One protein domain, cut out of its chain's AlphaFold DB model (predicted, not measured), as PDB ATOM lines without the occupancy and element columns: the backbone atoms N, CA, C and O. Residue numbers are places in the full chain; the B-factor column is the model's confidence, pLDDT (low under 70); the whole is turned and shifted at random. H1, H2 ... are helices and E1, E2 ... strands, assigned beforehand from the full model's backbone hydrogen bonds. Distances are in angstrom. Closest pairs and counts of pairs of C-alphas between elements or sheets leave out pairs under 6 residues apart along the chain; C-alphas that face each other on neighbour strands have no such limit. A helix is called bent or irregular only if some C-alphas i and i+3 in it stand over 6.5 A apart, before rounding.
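What this domain is: This is residues 4 to 157 of the 202 residues of the protein "C2H2-type domain-containing protein" of Halioglobus sp (UniProt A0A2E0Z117). A strongly twisted five-stranded sheet, E5 to E9, makes the body, and a long arm, the hairpin of E2 and E3 with H5 packed on it, reaches away from it. E1 and E4 make a small ribbon with H4 packed on E1, and H1, H3 and H4 gather at the end away from the arm's tip. The printed part has 154 residues, with five named helices and nine named strands in the order H1 E1 E2 E3 E4 E5 E6 E7 H2 E8 H3 H4 E9 H5, a mixed class. The large sheet, order E5 E6 E7 E8 E9, is mixed; the two-stranded sheets are antiparallel. The whole is elongated, 64 by 33 by 30 A, and only just compact, close to loose, with a radius of gyration of the C-alphas of 17.8 A.

How they stand to each other: Start at H1, residues 4 to 12, then find E1, residues 16 to 19, antiparallel to E4, residues 47 to 50, with N 17 and O 49 2.8 A apart. E1 runs on into E2, residues 22 to 29, at 25 degrees; E2 and E3, residues 36 to 44, form an antiparallel hairpin, with N 26 and O 39 3.0 A apart. E4 runs on into E5, residues 52 to 56, at 79 degrees. E5, E6 (residues 67 to 71) and E7 (residues 74 to 81) form a meander, each strand the antiparallel neighbour of the one before; N 55 and O 68 are 2.7 A apart, N 69 and O 76 2.9 A. H1 is on this sheet at a height of 7.7 A, over none of the strands, but only just, with 2 C-alphas falling on E5 and 2 on E6. E7, H2 (residues 89 to 92) and E8 (residues 100 to 105) form a strand-helix-strand unit, parallel neighbour strands with a helix between, its crossover right-handed; N 79 and O 102 are 2.9 A apart. H2 only grazes the sheet with residues 91 to 92, and H3, residues 106 to 114, only grazes it with residues 106 to 109. H4, residues 121 to 131, touches H1, closest C-alphas Met 6 and Thr 122, 6.6 A, and H3, closest C-alphas Phe 113 and Tyr 121, 6.8 A. E9, residues 136 to 140, is an edge strand antiparallel to E8, with N 103 and O 137 2.8 A apart. H5, residues 144 to 157, comes closest to E3 at the C-alphas of Ile 43 and Tyr 144, 5.6 A. Every O i to N i+4 pair is within hydrogen-bond range in H1, H4 and H5; H2 is too short for one, and irregular H3, with C-alphas 108 and 111 7.1 A apart, has 1 of 5, beside 5 of 6 O i to N i+3 pairs.

Where its parts are: Find C-alpha 4 at (-53.147, -13.200, 73.279), where H1 begins. E2 spans 23.5 A, E3 24.8 A and E7 22.6 A. H5 spans 20.1 A and ends at C-alpha 157, (-91.152, -26.648, 96.962).

The domain as a whole: The C-alphas of Gly 32 and Ser 118, the two farthest apart, are 65.4 A apart. The printed part has no cut and no long link. Mean pLDDT of the printed part is 90.9; residues 31 to 34 are under 70.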
ATOM      1  N   ARG A   4     -52.359 -12.163  73.950       91.06
ATOM      2  CA  ARG A   4     -53.147 -13.200  73.279       91.06
ATOM      3  C   ARG A   4     -52.268 -14.281  72.645       91.06
ATOM      4  O   ARG A   4     -52.603 -15.455  72.732       91.06
ATOM      5  N   LEU A   5     -51.155 -13.901  72.011       90.62
ATOM      6  CA  LEU A   5     -50.231 -14.859  71.393       90.62
ATOM      7  C   LEU A   5     -49.451 -15.646  72.449       90.62
ATOM      8  O   LEU A   5     -49.300 -16.853  72.306       90.62
ATOM      9  N   MET A   6     -49.027 -14.987  73.533       90.69
ATOM     10  CA  MET A   6     -48.384 -15.671  74.662       90.69
ATOM     11  C   MET A   6     -49.325 -16.705  75.292       90.69
ATOM     12  O   MET A   6     -48.923 -17.831  75.552       90.69
ATOM     13  N   PHE A   7     -50.600 -16.351  75.471       91.62
ATOM     14  CA  PHE A   7     -51.614 -17.280  75.965       91.62
ATOM     15  C   PHE A   7     -51.784 -18.500  75.053       91.62
ATOM     16  O   PHE A   7     -51.815 -19.633  75.525       91.62
ATOM     17  N   ARG A   8     -51.861 -18.269  73.741       92.75
ATOM     18  CA  ARG A   8     -51.945 -19.334  72.738       92.75
ATOM     19  C   ARG A   8     -50.738 -20.280  72.812       92.75
ATOM     20  O   ARG A   8     -50.928 -21.489  72.795       92.75
ATOM     21  N   GLN A   9     -49.530 -19.740  72.966       90.94
ATOM     22  CA  GLN A   9     -48.314 -20.538  73.145       90.94
ATOM     23  C   GLN A   9     -48.380 -21.402  74.416       90.94
ATOM     24  O   GLN A   9     -48.162 -22.609  74.353       90.94
ATOM     25  N   LEU A  10     -48.777 -20.811  75.548       90.94
ATOM     26  CA  LEU A  10     -48.955 -21.536  76.812       90.94
ATOM     27  C   LEU A  10     -49.988 -22.665  76.709       90.94
ATOM     28  O   LEU A  10     -49.822 -23.714  77.323       90.94
ATOM     29  N   ALA A  11     -51.057 -22.460  75.938       91.06
ATOM     30  CA  ALA A  11     -52.088 -23.472  75.743       91.06
ATOM     31  C   ALA A  11     -51.583 -24.694  74.955       91.06
ATOM     32  O   ALA A  11     -52.013 -25.808  75.244       91.06
ATOM     33  N   ILE A  12     -50.666 -24.494  73.999       89.31
ATOM     34  CA  ILE A  12     -50.020 -25.575  73.231       89.31
ATOM     35  C   ILE A  12     -49.093 -26.402  74.127       89.31
ATOM     36  O   ILE A  12     -49.046 -27.621  74.011       89.31
ATOM     37  N   GLU A  13     -48.378 -25.747  75.042       87.62
ATOM     38  CA  GLU A  13     -47.445 -26.393  75.980       87.62
ATOM     39  C   GLU A  13     -48.139 -27.218  77.074       87.62
ATOM     40  O   GLU A  13     -47.478 -27.924  77.833       87.62
ATOM     41  N   GLY A  14     -49.465 -27.131  77.167       83.69
ATOM     42  CA  GLY A  14     -50.218 -27.666  78.286       83.69
ATOM     43  C   GLY A  14     -50.295 -26.650  79.423       83.69
ATOM     44  O   GLY A  14     -49.302 -26.121  79.933       83.69
ATOM     45  N   LEU A  15     -51.531 -26.373  79.823       82.88
ATOM     46  CA  LEU A  15     -51.851 -25.386  80.835       82.88
ATOM     47  C   LEU A  15     -52.973 -25.907  81.721       82.88
ATOM     48  O   LEU A  15     -54.001 -26.389  81.240       82.88
ATOM     49  N   ARG A  16     -52.786 -25.729  83.025       90.75
ATOM     50  CA  ARG A  16     -53.851 -25.866  84.009       90.75
ATOM     51  C   ARG A  16     -54.612 -24.553  84.107       90.75
ATOM     52  O   ARG A  16     -54.044 -23.499  84.364       90.75
ATOM     53  N   LEU A  17     -55.918 -24.601  83.922       92.38
ATOM     54  CA  LEU A  17     -56.758 -23.415  83.946       92.38
ATOM     55  C   LEU A  17     -57.594 -23.394  85.215       92.38
ATOM     56  O   LEU A  17     -58.466 -24.240  85.402       92.38
ATOM     57  N   ARG A  18     -57.403 -22.382  86.059       94.38
ATOM     58  CA  ARG A  18     -58.334 -22.133  87.162       94.38
ATOM     59  C   ARG A  18     -59.587 -21.424  86.643       94.38
ATOM     60  O   ARG A  18     -59.514 -20.326  86.097       94.38
ATOM     61  N   THR A  19     -60.748 -22.042  86.789       94.69
ATOM     62  CA  THR A  19     -62.033 -21.459  86.384       94.69
ATOM     63  C   THR A  19     -62.764 -20.897  87.594       94.69
ATOM     64  O   THR A  19     -62.813 -21.593  88.610       94.69
ATOM     65  N   PRO A  20     -63.384 -19.707  87.499       96.19
ATOM     66  CA  PRO A  20     -64.179 -19.147  88.588       96.19
ATOM     67  C   PRO A  20     -65.405 -20.014  88.892       96.19
ATOM     68  O   PRO A  20     -65.847 -20.812  88.061       96.19
ATOM     69  N   ALA A  21     -65.987 -19.822  90.076       96.69
ATOM     70  CA  ALA A  21     -67.339 -20.298  90.328       96.69
ATOM     71  C   ALA A  21     -68.325 -19.632  89.353       96.69
ATOM     72  O   ALA A  21     -68.153 -18.476  88.969       96.69
ATOM     73  N   PHE A  22     -69.360 -20.371  88.965       96.62
ATOM     74  CA  PHE A  22     -70.475 -19.853  88.189       96.62
ATOM     75  C   PHE A  22     -71.739 -19.945  89.034       96.62
ATOM     76  O   PHE A  22     -72.255 -21.041  89.271       96.62
ATOM     77  N   VAL A  23     -72.196 -18.793  89.506       95.94
ATOM     78  CA  VAL A  23     -73.434 -18.621  90.264       95.94
ATOM     79  C   VAL A  23     -74.269 -17.599  89.517       95.94
ATOM     80  O   VAL A  23     -73.723 -16.609  89.032       95.94
ATOM     81  N   ASP A  24     -75.562 -17.856  89.418       95.25
ATOM     82  CA  ASP A  24     -76.514 -16.924  88.833       95.25
ATOM     83  C   ASP A  24     -77.756 -16.837  89.725       95.25
ATOM     84  O   ASP A  24     -77.941 -17.641  90.647       95.25
ATOM     85  N   THR A  25     -78.591 -15.842  89.465       94.56
ATOM     86  CA  THR A  25     -79.807 -15.574  90.215       94.56
ATOM     87  C   THR A  25     -81.009 -15.618  89.282       94.56
ATOM     88  O   THR A  25     -81.007 -15.018  88.209       94.56
ATOM     89  N   ALA A  26     -82.073 -16.292  89.709       92.81
ATOM     90  CA  ALA A  26     -83.351 -16.300  89.015       92.81
ATOM     91  C   ALA A  26     -84.482 -15.843  89.941       92.81
ATOM     92  O   ALA A  26     -84.332 -15.753  91.163       92.81
ATOM     93  N   GLU A  27     -85.620 -15.528  89.333       91.44
ATOM     94  CA  GLU A  27     -86.840 -15.135  90.026       91.44
ATOM     95  C   GLU A  27     -87.996 -16.008  89.549       91.44
ATOM     96  O   GLU A  27     -88.149 -16.248  88.352       91.44
ATOM     97  N   ILE A  28     -88.815 -16.468  90.492       87.75
ATOM     98  CA  ILE A  28     -90.084 -17.137  90.204       87.75
ATOM     99  C   ILE A  28     -91.216 -16.224  90.660       87.75
ATOM    100  O   ILE A  28     -91.240 -15.772  91.809       87.75
ATOM    101  N   ALA A  29     -92.159 -15.967  89.756       82.69
ATOM    102  CA  ALA A  29     -93.434 -15.350  90.089       82.69
ATOM    103  C   ALA A  29     -94.385 -16.420  90.638       82.69
ATOM    104  O   ALA A  29     -94.486 -17.510  90.078       82.69
ATOM    105  N   THR A  30     -95.081 -16.107  91.730       70.81
ATOM    106  CA  THR A  30     -96.112 -16.999  92.277       70.81
ATOM    107  C   THR A  30     -97.457 -16.590  91.687       70.81
ATOM    108  O   THR A  30     -97.845 -15.427  91.799       70.81
ATOM    109  N   GLU A  31     -98.173 -17.509  91.040       66.69
ATOM    110  CA  GLU A  31     -99.490 -17.194  90.480       66.69
ATOM    111  C   GLU A  31    -100.454 -16.721  91.581       66.69
ATOM    112  O   GLU A  31    -100.554 -17.321  92.649       66.69
ATOM    113  N   GLY A  32    -101.147 -15.606  91.332       62.88
ATOM    114  CA  GLY A  32    -102.136 -15.029  92.252       62.88
ATOM    115  C   GLY A  32    -101.586 -14.048  93.295       62.88
ATOM    116  O   GLY A  32    -102.365 -13.283  93.861       62.88
ATOM    117  N   ILE A  33    -100.267 -13.983  93.504       60.59
ATOM    118  CA  ILE A  33     -99.631 -13.033  94.429       60.59
ATOM    119  C   ILE A  33     -98.653 -12.179  93.617       60.59
ATOM    120  O   ILE A  33     -97.784 -12.713  92.938       60.59
ATOM    121  N   HIS A  34     -98.748 -10.845  93.677       66.94
ATOM    122  CA  HIS A  34     -97.771  -9.922  93.062       66.94
ATOM    123  C   HIS A  34     -96.420  -9.945  93.811       66.94
ATOM    124  O   HIS A  34     -95.896  -8.915  94.231       66.94
ATOM    125  N   ARG A  35     -95.874 -11.138  94.052       72.25
ATOM    126  CA  ARG A  35     -94.646 -11.380  94.797       72.25
ATOM    127  C   ARG A  35     -93.774 -12.322  93.980       72.25
ATOM    128  O   ARG A  35     -94.149 -13.465  93.717       72.25
ATOM    129  N   SER A  36     -92.612 -11.825  93.572       82.44
ATOM    130  CA  SER A  36     -91.539 -12.659  93.048       82.44
ATOM    131  C   SER A  36     -90.640 -13.108  94.195       82.44
ATOM    132  O   SER A  36     -90.425 -12.382  95.169       82.44
ATOM    133  N   THR A  37     -90.136 -14.335  94.096       84.44
ATOM    134  CA  THR A  37     -89.101 -14.844  94.996       84.44
ATOM    135  C   THR A  37     -87.813 -14.991  94.211       84.44
ATOM    136  O   THR A  37     -87.767 -15.716  93.216       84.44
ATOM    137  N   ARG A  38     -86.772 -14.301  94.673       92.12
ATOM    138  CA  ARG A  38     -85.427 -14.339  94.101       92.12
ATOM    139  C   ARG A  38     -84.596 -15.426  94.781       92.12
ATOM    140  O   ARG A  38     -84.616 -15.533  96.007       92.12
ATOM    141  N   PHE A  39     -83.873 -16.225  94.002       90.31
ATOM    142  CA  PHE A  39     -83.032 -17.310  94.511       90.31
ATOM    143  C   PHE A  39     -81.763 -17.479  93.675       90.31
ATOM    144  O   PHE A  39     -81.780 -17.382  92.448       90.31
ATOM    145  N   ASP A  40     -80.667 -17.789  94.360       94.38
ATOM    146  CA  ASP A  40     -79.382 -18.063  93.726       94.38
ATOM    147  C   ASP A  40     -79.224 -19.556  93.436       94.38
ATOM    148  O   ASP A  40     -79.698 -20.419  94.188       94.38
ATOM    149  N   PHE A  41     -78.509 -19.874  92.362       95.50
ATOM    150  CA  PHE A  41     -78.181 -21.245  91.998       95.50
ATOM    151  C   PHE A  41     -76.751 -21.372  91.485       95.50
ATOM    152  O   PHE A  41     -76.233 -20.539  90.745       95.50
ATOM    153  N   VAL A  42     -76.091 -22.450  91.908       96.19
ATOM    154  CA  VAL A  42     -74.697 -22.733  91.557       96.19
ATOM    155  C   VAL A  42     -74.665 -23.645  90.335       96.19
ATOM    156  O   VAL A  42     -75.111 -24.789  90.398       96.19
ATOM    157  N   ILE A  43     -74.086 -23.157  89.240       96.94
ATOM    158  CA  ILE A  43     -73.896 -23.895  87.985       96.94
ATOM    159  C   ILE A  43     -72.570 -24.667  88.000       96.94
ATOM    160  O   ILE A  43     -72.478 -25.811  87.535       96.94
ATOM    161  N   ALA A  44     -71.525 -24.038  88.539       95.44
ATOM    162  CA  ALA A  44     -70.199 -24.618  88.697       95.44
ATOM    163  C   ALA A  44     -69.498 -24.022  89.922       95.44
ATOM    164  O   ALA A  44     -69.666 -22.847  90.238       95.44
ATOM    165  N   ARG A  45     -68.687 -24.825  90.611       95.56
ATOM    166  CA  ARG A  45     -67.771 -24.324  91.643       95.56
ATOM    167  C   ARG A  45     -66.452 -23.911  90.998       95.56
ATOM    168  O   ARG A  45     -66.151 -24.357  89.892       95.56
ATOM    169  N   GLU A  46     -65.678 -23.094  91.703       96.31
ATOM    170  CA  GLU A  46     -64.295 -22.840  91.308       96.31
ATOM    171  C   GLU A  46     -63.537 -24.172  91.226       96.31
ATOM    172  O   GLU A  46     -63.685 -25.040  92.093       96.31
ATOM    173  N   SER A  47     -62.767 -24.360  90.159       94.75
ATOM    174  CA  SER A  47     -62.035 -25.602  89.921       94.75
ATOM    175  C   SER A  47     -60.811 -25.364  89.052       94.75
ATOM    176  O   SER A  47     -60.744 -24.372  88.332       94.75
ATOM    177  N   VAL A  48     -59.851 -26.284  89.103       94.81
ATOM    178  CA  VAL A  48     -58.741 -26.330  88.147       94.81
ATOM    179  C   VAL A  48     -59.089 -27.364  87.084       94.81
ATOM    180  O   VAL A  48     -59.425 -28.500  87.416       94.81
ATOM    181  N   LEU A  49     -59.048 -26.949  85.824       92.38
ATOM    182  CA  LEU A  49     -59.298 -27.787  84.661       92.38
ATOM    183  C   LEU A  49     -57.989 -28.031  83.918       92.38
ATOM    184  O   LEU A  49     -57.186 -27.117  83.730       92.38
ATOM    185  N   GLU A  50     -57.814 -29.261  83.461       91.75
ATOM    186  CA  GLU A  50     -56.781 -29.635  82.504       91.75
ATOM    187  C   GLU A  50     -57.471 -29.875  81.169       91.75
ATOM    188  O   GLU A  50     -58.474 -30.588  81.097       91.75
ATOM    189  N   LEU A  51     -56.988 -29.195  80.133       91.06
ATOM    190  CA  LEU A  51     -57.507 -29.373  78.785       91.06
ATOM    191  C   LEU A  51     -56.790 -30.536  78.119       91.06
ATOM    192  O   LEU A  51     -55.572 -30.643  78.208       91.06
ATOM    193  N   GLU A  52     -57.540 -31.343  77.390       90.50
ATOM    194  CA  GLU A  52     -57.039 -32.407  76.527       90.50
ATOM    195  C   GLU A  52     -57.176 -31.991  75.056       90.50
ATOM    196  O   GLU A  52     -58.097 -31.246  74.701       90.50
ATOM    197  N   ALA A  53     -56.278 -32.486  74.195       87.44
ATOM    198  CA  ALA A  53     -56.298 -32.265  72.744       87.44
ATOM    199  C   ALA A  53     -56.480 -30.782  72.358       87.44
ATOM    200  O   ALA A  53     -57.413 -30.427  71.631       87.44
ATOM    201  N   GLN A  54     -55.620 -29.911  72.897       91.38
ATOM    202  CA  GLN A  54     -55.732 -28.469  72.705       91.38
ATOM    203  C   GLN A  54     -55.398 -28.087  71.264       91.38
ATOM    204  O   GLN A  54     -54.413 -28.531  70.679       91.38
ATOM    205  N   GLN A  55     -56.214 -27.205  70.709       93.38
ATOM    206  CA  GLN A  55     -56.020 -26.594  69.411       93.38
ATOM    207  C   GLN A  55     -56.146 -25.082  69.558       93.38
ATOM    208  O   GLN A  55     -57.017 -24.573  70.268       93.38
ATOM    209  N   VAL A  56     -55.267 -24.355  68.884       95.00
ATOM    210  CA  VAL A  56     -55.189 -22.899  68.951       95.00
ATOM    211  C   VAL A  56     -55.666 -22.301  67.642       95.00
ATOM    212  O   VAL A  56     -55.255 -22.749  66.577       95.00
ATOM    213  N   GLY A  57     -56.487 -21.250  67.716       92.38
ATOM    214  CA  GLY A  57     -57.011 -20.609  66.505       92.38
ATOM    215  C   GLY A  57     -57.975 -21.506  65.725       92.38
ATOM    216  O   GLY A  57     -58.097 -21.358  64.514       92.38
ATOM    217  N   SER A  58     -58.631 -22.455  66.397       93.50
ATOM    218  CA  SER A  58     -59.577 -23.369  65.756       93.50
ATOM    219  C   SER A  58     -60.958 -22.737  65.578       93.50
ATOM    220  O   SER A  58     -61.364 -21.891  66.382       93.50
ATOM    221  N   PRO A  59     -61.723 -23.157  64.557       94.75
ATOM    222  CA  PRO A  59     -63.109 -22.746  64.402       94.75
ATOM    223  C   PRO A  59     -64.009 -23.425  65.445       94.75
ATOM    224  O   PRO A  59     -63.916 -24.628  65.686       94.75
ATOM    225  N   PHE A  60     -64.932 -22.663  66.029       95.31
ATOM    226  CA  PHE A  60     -65.996 -23.159  66.899       95.31
ATOM    227  C   PHE A  60     -67.258 -22.308  66.720       95.31
ATOM    228  O   PHE A  60     -67.206 -21.085  66.841       95.31
ATOM    229  N   SER A  61     -68.403 -22.942  66.432       91.75
ATOM    230  CA  SER A  61     -69.670 -22.247  66.117       91.75
ATOM    231  C   SER A  61     -69.499 -21.119  65.076       91.75
ATOM    232  O   SER A  61     -70.011 -20.016  65.247       91.75
ATOM    233  N   GLY A  62     -68.700 -21.372  64.030       90.31
ATOM    234  CA  GLY A  62     -68.439 -20.421  62.940       90.31
ATOM    235  C   GLY A  62     -67.453 -19.283  63.250       90.31
ATOM    236  O   GLY A  62     -67.264 -18.413  62.407       90.31
ATOM    237  N   VAL A  63     -66.814 -19.269  64.425       93.88
ATOM    238  CA  VAL A  63     -65.859 -18.225  64.843       93.88
ATOM    239  C   VAL A  63     -64.499 -18.831  65.177       93.88
ATOM    240  O   VAL A  63     -64.427 -19.898  65.780       93.88
ATOM    241  N   GLU A  64     -63.413 -18.129  64.842       95.56
ATOM    242  CA  GLU A  64     -62.070 -18.482  65.320       95.56
ATOM    243  C   GLU A  64     -61.930 -18.167  66.819       95.56
ATOM    244  O   GLU A  64     -61.961 -17.004  67.247       95.56
ATOM    245  N   VAL A  65     -61.750 -19.213  67.625       96.06
ATOM    246  CA  VAL A  65     -61.532 -19.092  69.070       96.06
ATOM    247  C   VAL A  65     -60.043 -19.122  69.410       96.06
ATOM    248  O   VAL A  65     -59.190 -19.420  68.575       96.06
ATOM    249  N   ASP A  66     -59.683 -18.739  70.635       96.00
ATOM    250  CA  ASP A  66     -58.272 -18.706  71.027       96.00
ATOM    251  C   ASP A  66     -57.741 -20.087  71.361       96.00
ATOM    252  O   ASP A  66     -56.671 -20.446  70.872       96.00
ATOM    253  N   VAL A  67     -58.509 -20.851  72.134       96.00
ATOM    254  CA  VAL A  67     -58.206 -22.239  72.474       96.00
ATOM    255  C   VAL A  67     -59.491 -23.053  72.408       96.00
ATOM    256  O   VAL A  67     -60.517 -22.654  72.962       96.00
ATOM    257  N   LEU A  68     -59.411 -24.207  71.758       96.00
ATOM    258  CA  LEU A  68     -60.405 -25.269  71.792       96.00
ATOM    259  C   LEU A  68     -59.726 -26.525  72.336       96.00
ATOM    260  O   LEU A  68     -58.735 -26.977  71.781       96.00
ATOM    261  N   GLY A  69     -60.249 -27.090  73.413       94.69
ATOM    262  CA  GLY A  69     -59.787 -28.361  73.965       94.69
ATOM    263  C   GLY A  69     -60.962 -29.177  74.478       94.69
ATOM    264  O   GLY A  69     -62.118 -28.888  74.161       94.69
ATOM    265  N   HIS A  70     -60.674 -30.184  75.291       93.75
ATOM    266  CA  HIS A  70     -61.685 -31.036  75.902       93.75
ATOM    267  C   HIS A  70     -61.463 -31.161  77.405       93.75
ATOM    268  O   HIS A  70     -60.335 -31.194  77.880       93.75
ATOM    269  N   VAL A  71     -62.559 -31.253  78.154       92.50
ATOM    270  CA  VAL A  71     -62.563 -31.598  79.577       92.50
ATOM    271  C   VAL A  71     -63.490 -32.793  79.736       92.50
ATOM    272  O   VAL A  71     -64.696 -32.657  79.532       92.50
ATOM    273  N   LYS A  72     -62.956 -33.973  80.077       89.31
ATOM    274  CA  LYS A  72     -63.746 -35.219  80.179       89.31
ATOM    275  C   LYS A  72     -64.583 -35.489  78.914       89.31
ATOM    276  O   LYS A  72     -65.791 -35.721  79.003       89.31
ATOM    277  N   ASN A  73     -63.956 -35.402  77.738       90.44
ATOM    278  CA  ASN A  73     -64.597 -35.527  76.416       90.44
ATOM    279  C   ASN A  73     -65.681 -34.479  76.094       90.44
ATOM    280  O   ASN A  73     -66.464 -34.661  75.164       90.44
ATOM    281  N   VAL A  74     -65.756 -33.378  76.844       93.94
ATOM    282  CA  VAL A  74     -66.664 -32.260  76.559       93.94
ATOM    283  C   VAL A  74     -65.858 -31.110  75.960       93.94
ATOM    284  O   VAL A  74     -64.905 -30.675  76.607       93.94
ATOM    285  N   PRO A  75     -66.223 -30.589  74.771       95.62
ATOM    286  CA  PRO A  75     -65.566 -29.427  74.189       95.62
ATOM    287  C   PRO A  75     -65.527 -28.243  75.158       95.62
ATOM    288  O   PRO A  75     -66.542 -27.867  75.753       95.62
ATOM    289  N   PHE A  76     -64.349 -27.653  75.302       96.31
ATOM    290  CA  PHE A  76     -64.093 -26.515  76.166       96.31
ATOM    291  C   PHE A  76     -63.370 -25.425  75.384       96.31
ATOM    292  O   PHE A  76     -62.304 -25.645  74.812       96.31
ATOM    293  N   VAL A  77     -63.969 -24.243  75.367       96.81
ATOM    294  CA  VAL A  77     -63.530 -23.099  74.577       96.81
ATOM    295  C   VAL A  77     -63.048 -22.001  75.504       96.81
ATOM    296  O   VAL A  77     -63.738 -21.642  76.458       96.81
ATOM    297  N   ILE A  78     -61.898 -21.415  75.179       96.81
ATOM    298  CA  ILE A  78     -61.428 -20.175  75.793       96.81
ATOM    299  C   ILE A  78     -61.386 -19.096  74.720       96.81
ATOM    300  O   ILE A  78     -60.795 -19.278  73.651       96.81
ATOM    301  N   TYR A  79     -62.013 -17.962  75.018       97.06
ATOM    302  CA  TYR A  79     -62.056 -16.807  74.134       97.06
ATOM    303  C   TYR A  79     -61.476 -15.575  74.828       97.06
ATOM    304  O   TYR A  79     -61.979 -15.133  75.862       97.06
ATOM    305  N   CYS A  80     -60.422 -15.004  74.250       95.50
ATOM    306  CA  CYS A  80     -59.743 -13.842  74.802       95.50
ATOM    307  C   CYS A  80     -60.420 -12.536  74.369       95.50
ATOM    308  O   CYS A  80     -60.539 -12.262  73.169       95.50
ATOM    309  N   THR A  81     -60.777 -11.686  75.329       95.81
ATOM    310  CA  THR A  81     -61.374 -10.363  75.084       95.81
ATOM    311  C   THR A  81     -60.425  -9.232  75.467       95.81
ATOM    312  O   THR A  81     -59.552  -9.380  76.323       95.81
ATOM    313  N   TYR A  82     -60.555  -8.105  74.769       93.31
ATOM    314  CA  TYR A  82     -59.799  -6.862  74.974       93.31
ATOM    315  C   TYR A  82     -60.514  -5.713  74.232       93.31
ATOM    316  O   TYR A  82     -61.428  -5.993  73.445       93.31
ATOM    317  N   PRO A  83     -60.151  -4.429  74.436       92.44
ATOM    318  CA  PRO A  83     -60.789  -3.321  73.730       92.44
ATOM    319  C   PRO A  83     -60.722  -3.524  72.209       92.44
ATOM    320  O   PRO A  83     -59.644  -3.698  71.646       92.44
ATOM    321  N   GLY A  84     -61.884  -3.560  71.552       91.94
ATOM    322  CA  GLY A  84     -62.007  -3.846  70.116       91.94
ATOM    323  C   GLY A  84     -62.275  -5.314  69.750       91.94
ATOM    324  O   GLY A  84     -62.574  -5.594  68.593       91.94
ATOM    325  N   ARG A  85     -62.247  -6.254  70.707       93.88
ATOM    326  CA  ARG A  85     -62.641  -7.659  70.499       93.88
ATOM    327  C   ARG A  85     -63.572  -8.140  71.610       93.88
ATOM    328  O   ARG A  85     -63.134  -8.630  72.650       93.88
ATOM    329  N   ALA A  86     -64.872  -8.012  71.356       95.12
ATOM    330  CA  ALA A  86     -65.925  -8.537  72.218       95.12
ATOM    331  C   ALA A  86     -66.221 -10.020  71.925       95.12
ATOM    332  O   ALA A  86     -65.796 -10.567  70.905       95.12
ATOM    333  N   ILE A  87     -66.975 -10.658  72.824       95.88
ATOM    334  CA  ILE A  87     -67.511 -12.017  72.653       95.88
ATOM    335  C   ILE A  87     -68.595 -12.004  71.561       95.88
ATOM    336  O   ILE A  87     -69.621 -11.338  71.753       95.88
ATOM    337  N   PRO A  88     -68.437 -12.770  70.467       95.31
ATOM    338  CA  PRO A  88     -69.471 -12.917  69.447       95.31
ATOM    339  C   PRO A  88     -70.744 -13.574  69.988       95.31
ATOM    340  O   PRO A  88     -70.701 -14.472  70.828       95.31
ATOM    341  N   THR A  89     -71.903 -13.166  69.474       93.44
ATOM    342  CA  THR A  89     -73.211 -13.694  69.902       93.44
ATOM    343  C   THR A  89     -73.343 -15.202  69.689       93.44
ATOM    344  O   THR A  89     -73.927 -15.884  70.530       93.44
ATOM    345  N   VAL A  90     -72.738 -15.738  68.626       94.06
ATOM    346  CA  VAL A  90     -72.779 -17.171  68.285       94.06
ATOM    347  C   VAL A  90     -72.120 -18.069  69.337       94.06
ATOM    348  O   VAL A  90     -72.611 -19.162  69.587       94.06
ATOM    349  N   ILE A  91     -71.081 -17.601  70.041       94.19
ATOM    350  CA  ILE A  91     -70.450 -18.378  71.127       94.19
ATOM    351  C   ILE A  91     -71.100 -18.136  72.497       94.19
ATOM    352  O   ILE A  91     -70.871 -18.907  73.423       94.19
ATOM    353  N   ARG A  92     -71.953 -17.105  72.635       93.75
ATOM    354  CA  ARG A  92     -72.845 -16.952  73.804       93.75
ATOM    355  C   ARG A  92     -73.983 -17.968  73.788       93.75
ATOM    356  O   ARG A  92     -74.514 -18.320  74.835       93.75
ATOM    357  N   ARG A  93     -74.377 -18.413  72.593       92.00
ATOM    358  CA  ARG A  93     -75.412 -19.427  72.370       92.00
ATOM    359  C   ARG A  93     -74.895 -20.470  71.378       92.00
ATOM    360  O   ARG A  93     -75.396 -20.521  70.256       92.00
ATOM    361  N   PRO A  94     -73.915 -21.293  71.785       92.94
ATOM    362  CA  PRO A  94     -73.282 -22.244  70.884       92.94
ATOM    363  C   PRO A  94     -74.297 -23.253  70.339       92.94
ATOM    364  O   PRO A  94     -75.273 -23.609  71.016       92.94
ATOM    365  N   GLU A  95     -74.057 -23.725  69.117       90.31
ATOM    366  CA  GLU A  95     -74.840 -24.805  68.500       90.31
ATOM    367  C   GLU A  95     -74.663 -26.107  69.291       90.31
ATOM    368  O   GLU A  95     -75.631 -26.786  69.636       90.31
ATOM    369  N   ILE A  96     -73.418 -26.399  69.681       91.75
ATOM    370  CA  ILE A  96     -73.067 -27.538  70.527       91.75
ATOM    371  C   ILE A  96     -73.435 -27.208  71.981       91.75
ATOM    372  O   ILE A  96     -72.720 -26.476  72.658       91.75
ATOM    373  N   LYS A  97     -74.538 -27.764  72.496       92.19
ATOM    374  CA  LYS A  97     -75.008 -27.499  73.878       92.19
ATOM    375  C   LYS A  97     -74.166 -28.160  74.963       92.19
ATOM    376  O   LYS A  97     -74.035 -27.649  76.069       92.19
ATOM    377  N   ARG A  98     -73.542 -29.293  74.654       94.69
ATOM    378  CA  ARG A  98     -72.622 -29.966  75.573       94.69
ATOM    379  C   ARG A  98     -71.214 -29.397  75.392       94.69
ATOM    380  O   ARG A  98     -70.333 -30.097  74.916       94.69
ATOM    381  N   CYS A  99     -71.022 -28.124  75.731       95.81
ATOM    382  CA  CYS A  99     -69.715 -27.465  75.719       95.81
ATOM    383  C   CYS A  99     -69.590 -26.449  76.859       95.81
ATOM    384  O   CYS A  99     -70.601 -25.951  77.353       95.81
ATOM    385  N   GLY A 100     -68.359 -26.134  77.262       96.50
ATOM    386  CA  GLY A 100     -68.053 -24.989  78.122       96.50
ATOM    387  C   GLY A 100     -67.411 -23.864  77.316       96.50
ATOM    388  O   GLY A 100     -66.553 -24.129  76.480       96.50
ATOM    389  N   VAL A 101     -67.800 -22.617  77.578       97.31
ATOM    390  CA  VAL A 101     -67.178 -21.429  76.980       97.31
ATOM    391  C   VAL A 101     -66.774 -20.477  78.098       97.31
ATOM    392  O   VAL A 101     -67.619 -20.011  78.867       97.31
ATOM    393  N   LEU A 102     -65.479 -20.184  78.176       97.50
ATOM    394  CA  LEU A 102     -64.883 -19.288  79.156       97.50
ATOM    395  C   LEU A 102     -64.305 -18.050  78.463       97.50
ATOM    396  O   LEU A 102     -63.575 -18.145  77.475       97.50
ATOM    397  N   GLU A 103     -64.606 -16.881  79.009       97.44
ATOM    398  CA  GLU A 103     -63.947 -15.633  78.648       97.44
ATOM    399  C   GLU A 103     -62.627 -15.500  79.409       97.44
ATOM    400  O   GLU A 103     -62.571 -15.752  80.614       97.44
ATOM    401  N   LEU A 104     -61.591 -15.022  78.719       95.50
ATOM    402  CA  LEU A 104     -60.374 -14.492  79.326       95.50
ATOM    403  C   LEU A 104     -60.178 -13.028  78.901       95.50
ATOM    404  O   LEU A 104     -59.651 -12.733  77.829       95.50
ATOM    405  N   ASN A 105     -60.599 -12.093  79.746       94.56
ATOM    406  CA  ASN A 105     -60.414 -10.661  79.554       94.56
ATOM    407  C   ASN A 105     -58.963 -10.262  79.837       94.56
ATOM    408  O   ASN A 105     -58.547 -10.089  80.985       94.56
ATOM    409  N   LEU A 106     -58.203 -10.056  78.764       90.88
ATOM    410  CA  LEU A 106     -56.787  -9.708  78.826       90.88
ATOM    411  C   LEU A 106     -56.557  -8.312  79.418       90.88
ATOM    412  O   LEU A 106     -55.530  -8.077  80.050       90.88
ATOM    413  N   THR A 107     -57.524  -7.402  79.298       89.81
ATOM    414  CA  THR A 107     -57.465  -6.069  79.930       89.81
ATOM    415  C   THR A 107     -57.388  -6.186  81.447       89.81
ATOM    416  O   THR A 107     -56.605  -5.492  82.086       89.81
ATOM    417  N   ALA A 108     -58.163  -7.108  82.024       87.88
ATOM    418  CA  ALA A 108     -58.173  -7.345  83.464       87.88
ATOM    419  C   ALA A 108     -56.882  -8.017  83.962       87.88
ATOM    420  O   ALA A 108     -56.582  -7.955  85.150       87.88
ATOM    421  N   THR A 109     -56.099  -8.625  83.065       83.00
ATOM    422  CA  THR A 109     -54.784  -9.199  83.394       83.00
ATOM    423  C   THR A 109     -53.640  -8.183  83.318       83.00
ATOM    424  O   THR A 109     -52.554  -8.463  83.813       83.00
ATOM    425  N   ALA A 110     -53.874  -6.989  82.753       82.12
ATOM    426  CA  ALA A 110     -52.850  -5.958  82.570       82.12
ATOM    427  C   ALA A 110     -52.111  -5.546  83.863       82.12
ATOM    428  O   ALA A 110     -50.886  -5.434  83.803       82.12
ATOM    429  N   PRO A 111     -52.778  -5.380  85.028       84.69
ATOM    430  CA  PRO A 111     -52.092  -4.989  86.262       84.69
ATOM    431  C   PRO A 111     -50.990  -5.962  86.689       84.69
ATOM    432  O   PRO A 111     -49.945  -5.528  87.159       84.69
ATOM    433  N   VAL A 112     -51.175  -7.263  86.442       82.12
ATOM    434  CA  VAL A 112     -50.213  -8.315  86.818       82.12
ATOM    435  C   VAL A 112     -48.880  -8.151  86.073       82.12
ATOM    436  O   VAL A 112     -47.828  -8.529  86.575       82.12
ATOM    437  N   PHE A 113     -48.900  -7.546  84.884       83.00
ATOM    438  CA  PHE A 113     -47.695  -7.299  84.094       83.00
ATOM    439  C   PHE A 113     -46.977  -5.997  84.458       83.00
ATOM    440  O   PHE A 113     -45.802  -5.855  84.130       83.00
ATOM    441  N   LEU A 114     -47.654  -5.049  85.117       81.06
ATOM    442  CA  LEU A 114     -47.055  -3.767  85.509       81.06
ATOM    443  C   LEU A 114     -46.027  -3.929  86.637       81.06
ATOM    444  O   LEU A 114     -45.104  -3.124  86.754       81.06
ATOM    445  N   GLU A 115     -46.173  -4.974  87.447       76.88
ATOM    446  CA  GLU A 115     -45.267  -5.287  88.554       76.88
ATOM    447  C   GLU A 115     -44.011  -6.050  88.090       76.88
ATOM    448  O   GLU A 115     -43.003  -6.076  88.799       76.88
ATOM    449  N   GLU A 116     -44.030  -6.619  86.879       79.00
ATOM    450  CA  GLU A 116     -42.956  -7.463  86.357       79.00
ATOM    451  C   GLU A 116     -41.867  -6.649  85.639       79.00
ATOM    452  O   GLU A 116     -42.082  -6.065  84.573       79.00
ATOM    453  N   LYS A 117     -40.657  -6.656  86.210       75.69
ATOM    454  CA  LYS A 117     -39.486  -5.907  85.713       75.69
ATOM    455  C   LYS A 117     -38.379  -6.797  85.143       75.69
ATOM    456  O   LYS A 117     -37.436  -6.282  84.551       75.69
ATOM    457  N   SER A 118     -38.471  -8.115  85.314       76.81
ATOM    458  CA  SER A 118     -37.426  -9.084  84.952       76.81
ATOM    459  C   SER A 118     -37.570  -9.675  83.543       76.81
ATOM    460  O   SER A 118     -36.721 -10.455  83.114       76.81
ATOM    461  N   GLY A 119     -38.634  -9.321  82.813       79.31
ATOM    462  CA  GLY A 119     -38.896  -9.804  81.452       79.31
ATOM    463  C   GLY A 119     -39.540 -11.195  81.370       79.31
ATOM    464  O   GLY A 119     -39.789 -11.685  80.269       79.31
ATOM    465  N   ARG A 120     -39.871 -11.824  82.508       85.06
ATOM    466  CA  ARG A 120     -40.494 -13.162  82.595       85.06
ATOM    467  C   ARG A 120     -42.016 -13.144  82.408       85.06
ATOM    468  O   ARG A 120     -42.769 -13.778  83.141       85.06
ATOM    469  N   TYR A 121     -42.492 -12.419  81.398       86.56
ATOM    470  CA  TYR A 121     -43.927 -12.203  81.177       86.56
ATOM    471  C   TYR A 121     -44.721 -13.498  80.937       86.56
ATOM    472  O   TYR A 121     -45.883 -13.589  81.333       86.56
ATOM    473  N   THR A 122     -44.103 -14.508  80.321       86.62
ATOM    474  CA  THR A 122     -44.725 -15.821  80.095       86.62
ATOM    475  C   THR A 122     -44.993 -16.560  81.407       86.62
ATOM    476  O   THR A 122     -46.085 -17.100  81.581       86.62
ATOM    477  N   ASP A 123     -44.053 -16.523  82.356       88.12
ATOM    478  CA  ASP A 123     -44.193 -17.169  83.670       88.12
ATOM    479  C   ASP A 123     -45.252 -16.465  84.520       88.12
ATOM    480  O   ASP A 123     -46.066 -17.112  85.185       88.12
ATOM    481  N   VAL A 124     -45.292 -15.132  84.449       89.88
ATOM    482  CA  VAL A 124     -46.321 -14.316  85.104       89.88
ATOM    483  C   VAL A 124     -47.705 -14.652  84.561       89.88
ATOM    484  O   VAL A 124     -48.637 -14.884  85.334       89.88
ATOM    485  N   LEU A 125     -47.848 -14.736  83.235       89.25
ATOM    486  CA  LEU A 125     -49.113 -15.105  82.607       89.25
ATOM    487  C   LEU A 125     -49.524 -16.533  82.984       89.25
ATOM    488  O   LEU A 125     -50.671 -16.741  83.372       89.25
ATOM    489  N   ARG A 126     -48.597 -17.497  82.936       90.81
ATOM    490  CA  ARG A 126     -48.841 -18.882  83.370       90.81
ATOM    491  C   ARG A 126     -49.332 -18.924  84.814       90.81
ATOM    492  O   ARG A 126     -50.393 -19.480  85.081       90.81
ATOM    493  N   THR A 127     -48.628 -18.253  85.722       90.44
ATOM    494  CA  THR A 127     -48.992 -18.178  87.143       90.44
ATOM    495  C   THR A 127     -50.376 -17.559  87.329       90.44
ATOM    496  O   THR A 127     -51.207 -18.088  88.067       90.44
ATOM    497  N   CYS A 128     -50.669 -16.471  86.612       90.00
ATOM    498  CA  CYS A 128     -51.988 -15.852  86.627       90.00
ATOM    499  C   CYS A 128     -53.062 -16.859  86.194       90.00
ATOM    500  O   CYS A 128     -54.074 -17.013  86.881       90.00
ATOM    501  N   ILE A 129     -52.829 -17.593  85.102       90.50
ATOM    502  CA  ILE A 129     -53.773 -18.575  84.554       90.50
ATOM    503  C   ILE A 129     -53.992 -19.772  85.488       90.50
ATOM    504  O   ILE A 129     -55.128 -20.209  85.695       90.50
ATOM    505  N   GLU A 130     -52.942 -20.257  86.129       91.88
ATOM    506  CA  GLU A 130     -53.008 -21.444  86.979       91.88
ATOM    507  C   GLU A 130     -53.562 -21.152  88.387       91.88
ATOM    508  O   GLU A 130     -54.194 -22.019  89.006       91.88
ATOM    509  N   HIS A 131     -53.373 -19.930  88.898       90.44
ATOM    510  CA  HIS A 131     -53.617 -19.620  90.314       90.44
ATOM    511  C   HIS A 131     -54.652 -18.530  90.590       90.44
ATOM    512  O   HIS A 131     -55.190 -18.497  91.692       90.44
ATOM    513  N   SER A 132     -54.980 -17.677  89.620       90.38
ATOM    514  CA  SER A 132     -55.992 -16.624  89.779       90.38
ATOM    515  C   SER A 132     -57.243 -16.924  88.959       90.38
ATOM    516  O   SER A 132     -57.195 -17.729  88.040       90.38
ATOM    517  N   THR A 133     -58.366 -16.279  89.266       92.19
ATOM    518  CA  THR A 133     -59.581 -16.240  88.430       92.19
ATOM    519  C   THR A 133     -59.820 -14.853  87.824       92.19
ATOM    520  O   THR A 133     -60.799 -14.650  87.106       92.19
ATOM    521  N   THR A 134     -58.918 -13.897  88.069       90.38
ATOM    522  CA  THR A 134     -59.015 -12.520  87.575       90.38
ATOM    523  C   THR A 134     -59.166 -12.486  86.059       90.38
ATOM    524  O   THR A 134     -58.442 -13.163  85.324       90.38
ATOM    525  N   GLY A 135     -60.118 -11.675  85.594       91.25
ATOM    526  CA  GLY A 135     -60.404 -11.521  84.173       91.25
ATOM    527  C   GLY A 135     -61.085 -12.729  83.540       91.25
ATOM    528  O   GLY A 135     -61.086 -12.818  82.320       91.25
ATOM    529  N   ARG A 136     -61.650 -13.660  84.317       94.50
ATOM    530  CA  ARG A 136     -62.374 -14.815  83.771       94.50
ATOM    531  C   ARG A 136     -63.841 -14.750  84.099       94.50
ATOM    532  O   ARG A 136     -64.226 -14.423  85.217       94.50
ATOM    533  N   SER A 137     -64.650 -15.127  83.125       95.69
ATOM    534  CA  SER A 137     -66.088 -15.243  83.291       95.69
ATOM    535  C   SER A 137     -66.594 -16.433  82.483       95.69
ATOM    536  O   SER A 137     -66.027 -16.793  81.447       95.69
ATOM    537  N   TRP A 138     -67.641 -17.088  82.972       97.50
ATOM    538  CA  TRP A 138     -68.332 -18.097  82.180       97.50
ATOM    539  C   TRP A 138     -69.232 -17.401  81.167       97.50
ATOM    540  O   TRP A 138     -70.083 -16.594  81.526       97.50
ATOM    541  N   VAL A 139     -69.047 -17.738  79.895       96.88
ATOM    542  CA  VAL A 139     -69.902 -17.264  78.801       96.88
ATOM    543  C   VAL A 139     -71.043 -18.243  78.576       96.88
ATOM    544  O   VAL A 139     -72.176 -17.842  78.324       96.88
ATOM    545  N   TYR A 140     -70.729 -19.534  78.668       96.75
ATOM    546  CA  TYR A 140     -71.682 -20.620  78.539       96.75
ATOM    547  C   TYR A 140     -71.197 -21.832  79.336       96.75
ATOM    548  O   TYR A 140     -70.002 -22.139  79.360       96.75
ATOM    549  N   HIS A 141     -72.121 -22.537  79.983       96.19
ATOM    550  CA  HIS A 141     -71.814 -23.740  80.747       96.19
ATOM    551  C   HIS A 141     -72.902 -24.797  80.494       96.19
ATOM    552  O   HIS A 141     -74.085 -24.486  80.632       96.19
ATOM    553  N   PRO A 142     -72.552 -26.068  80.214       94.44
ATOM    554  CA  PRO A 142     -73.525 -27.058  79.737       94.44
ATOM    555  C   PRO A 142     -74.538 -27.483  80.813       94.44
ATOM    556  O   PRO A 142     -75.603 -28.001  80.510       94.44
ATOM    557  N   ARG A 143     -74.206 -27.264  82.091       95.12
ATOM    558  CA  ARG A 143     -75.104 -27.486  83.240       95.12
ATOM    559  C   ARG A 143     -76.049 -26.319  83.547       95.12
ATOM    560  O   ARG A 143     -76.781 -26.431  84.519       95.12
ATOM    561  N   TYR A 144     -76.001 -25.205  82.812       95.06
ATOM    562  CA  TYR A 144     -76.752 -24.002  83.187       95.06
ATOM    563  C   TYR A 144     -78.261 -24.269  83.279       95.06
ATOM    564  O   TYR A 144     -78.841 -24.093  84.348       95.06
ATOM    565  N   ASP A 145     -78.866 -24.776  82.201       93.62
ATOM    566  CA  ASP A 145     -80.317 -24.997  82.137       93.62
ATOM    567  C   ASP A 145     -80.781 -26.001  83.203       93.62
ATOM    568  O   ASP A 145     -81.716 -25.730  83.952       93.62
ATOM    569  N   ALA A 146     -80.055 -27.113  83.352       94.81
ATOM    570  CA  ALA A 146     -80.352 -28.127  84.362       94.81
ATOM    571  C   ALA A 146     -80.205 -27.596  85.801       94.81
ATOM    572  O   ALA A 146     -81.013 -27.922  86.667       94.81
ATOM    573  N   ALA A 147     -79.184 -26.776  86.077       95.94
ATOM    574  CA  ALA A 147     -78.981 -26.180  87.397       95.94
ATOM    575  C   ALA A 147     -80.081 -25.166  87.739       95.94
ATOM    576  O   ALA A 147     -80.510 -25.104  88.893       95.94
ATOM    577  N   LYS A 148     -80.540 -24.406  86.739       95.75
ATOM    578  CA  LYS A 148     -81.645 -23.458  86.877       95.75
ATOM    579  C   LYS A 148     -82.963 -24.180  87.158       95.75
ATOM    580  O   LYS A 148     -83.599 -23.871  88.159       95.75
ATOM    581  N   GLU A 149     -83.330 -25.170  86.346       95.00
ATOM    582  CA  GLU A 149     -84.576 -25.935  86.509       95.00
ATOM    583  C   GLU A 149     -84.651 -26.618  87.886       95.00
ATOM    584  O   GLU A 149     -85.664 -26.572  88.583       95.00
ATOM    585  N   GLU A 150     -83.550 -27.230  88.320       94.75
ATOM    586  CA  GLU A 150     -83.452 -27.861  89.635       94.75
ATOM    587  C   GLU A 150     -83.579 -26.834  90.775       94.75
ATOM    588  O   GLU A 150     -84.229 -27.084  91.793       94.75
ATOM    589  N   ALA A 151     -82.985 -25.649  90.623       94.06
ATOM    590  CA  ALA A 151     -83.132 -24.582  91.604       94.06
ATOM    591  C   ALA A 151     -84.560 -24.022  91.655       94.06
ATOM    592  O   ALA A 151     -85.066 -23.782  92.753       94.06
ATOM    593  N   GLU A 152     -85.221 -23.893  90.506       93.56
ATOM    594  CA  GLU A 152     -86.621 -23.482  90.401       93.56
ATOM    595  C   GLU A 152     -87.547 -24.465  91.122       93.56
ATOM    596  O   GLU A 152     -88.349 -24.056  91.963       93.56
ATOM    597  N   LYS A 153     -87.382 -25.773  90.886       92.69
ATOM    598  CA  LYS A 153     -88.147 -26.821  91.585       92.69
ATOM    599  C   LYS A 153     -87.980 -26.738  93.100       92.69
ATOM    600  O   LYS A 153     -88.963 -26.804  93.836       92.69
ATOM    601  N   ARG A 154     -86.747 -26.541  93.583       92.12
ATOM    602  CA  ARG A 154     -86.478 -26.377  95.022       92.12
ATOM    603  C   ARG A 154     -87.083 -25.099  95.597       92.12
ATOM    604  O   ARG A 154     -87.565 -25.121  96.727       92.12
ATOM    605  N   ALA A 155     -87.045 -23.993  94.858       90.19
ATOM    606  CA  ALA A 155     -87.651 -22.738  95.286       90.19
ATOM    607  C   ALA A 155     -89.179 -22.870  95.394       90.19
ATOM    608  O   ALA A 155     -89.747 -22.508  96.422       90.19
ATOM    609  N   LEU A 156     -89.824 -23.477  94.393       89.44
ATOM    610  CA  LEU A 156     -91.260 -23.770  94.410       89.44
ATOM    611  C   LEU A 156     -91.656 -24.682  95.579       89.44
ATOM    612  O   LEU A 156     -92.618 -24.383  96.284       89.44
ATOM    613  N   ALA A 157     -90.895 -25.751  95.835       88.69
ATOM    614  CA  ALA A 157     -91.152 -26.648  96.962       88.69
ATOM    615  C   ALA A 157     -91.112 -25.907  98.312       88.69
ATOM    616  O   ALA A 157     -92.006 -26.079  99.137       88.69
TER     617      ALA A 157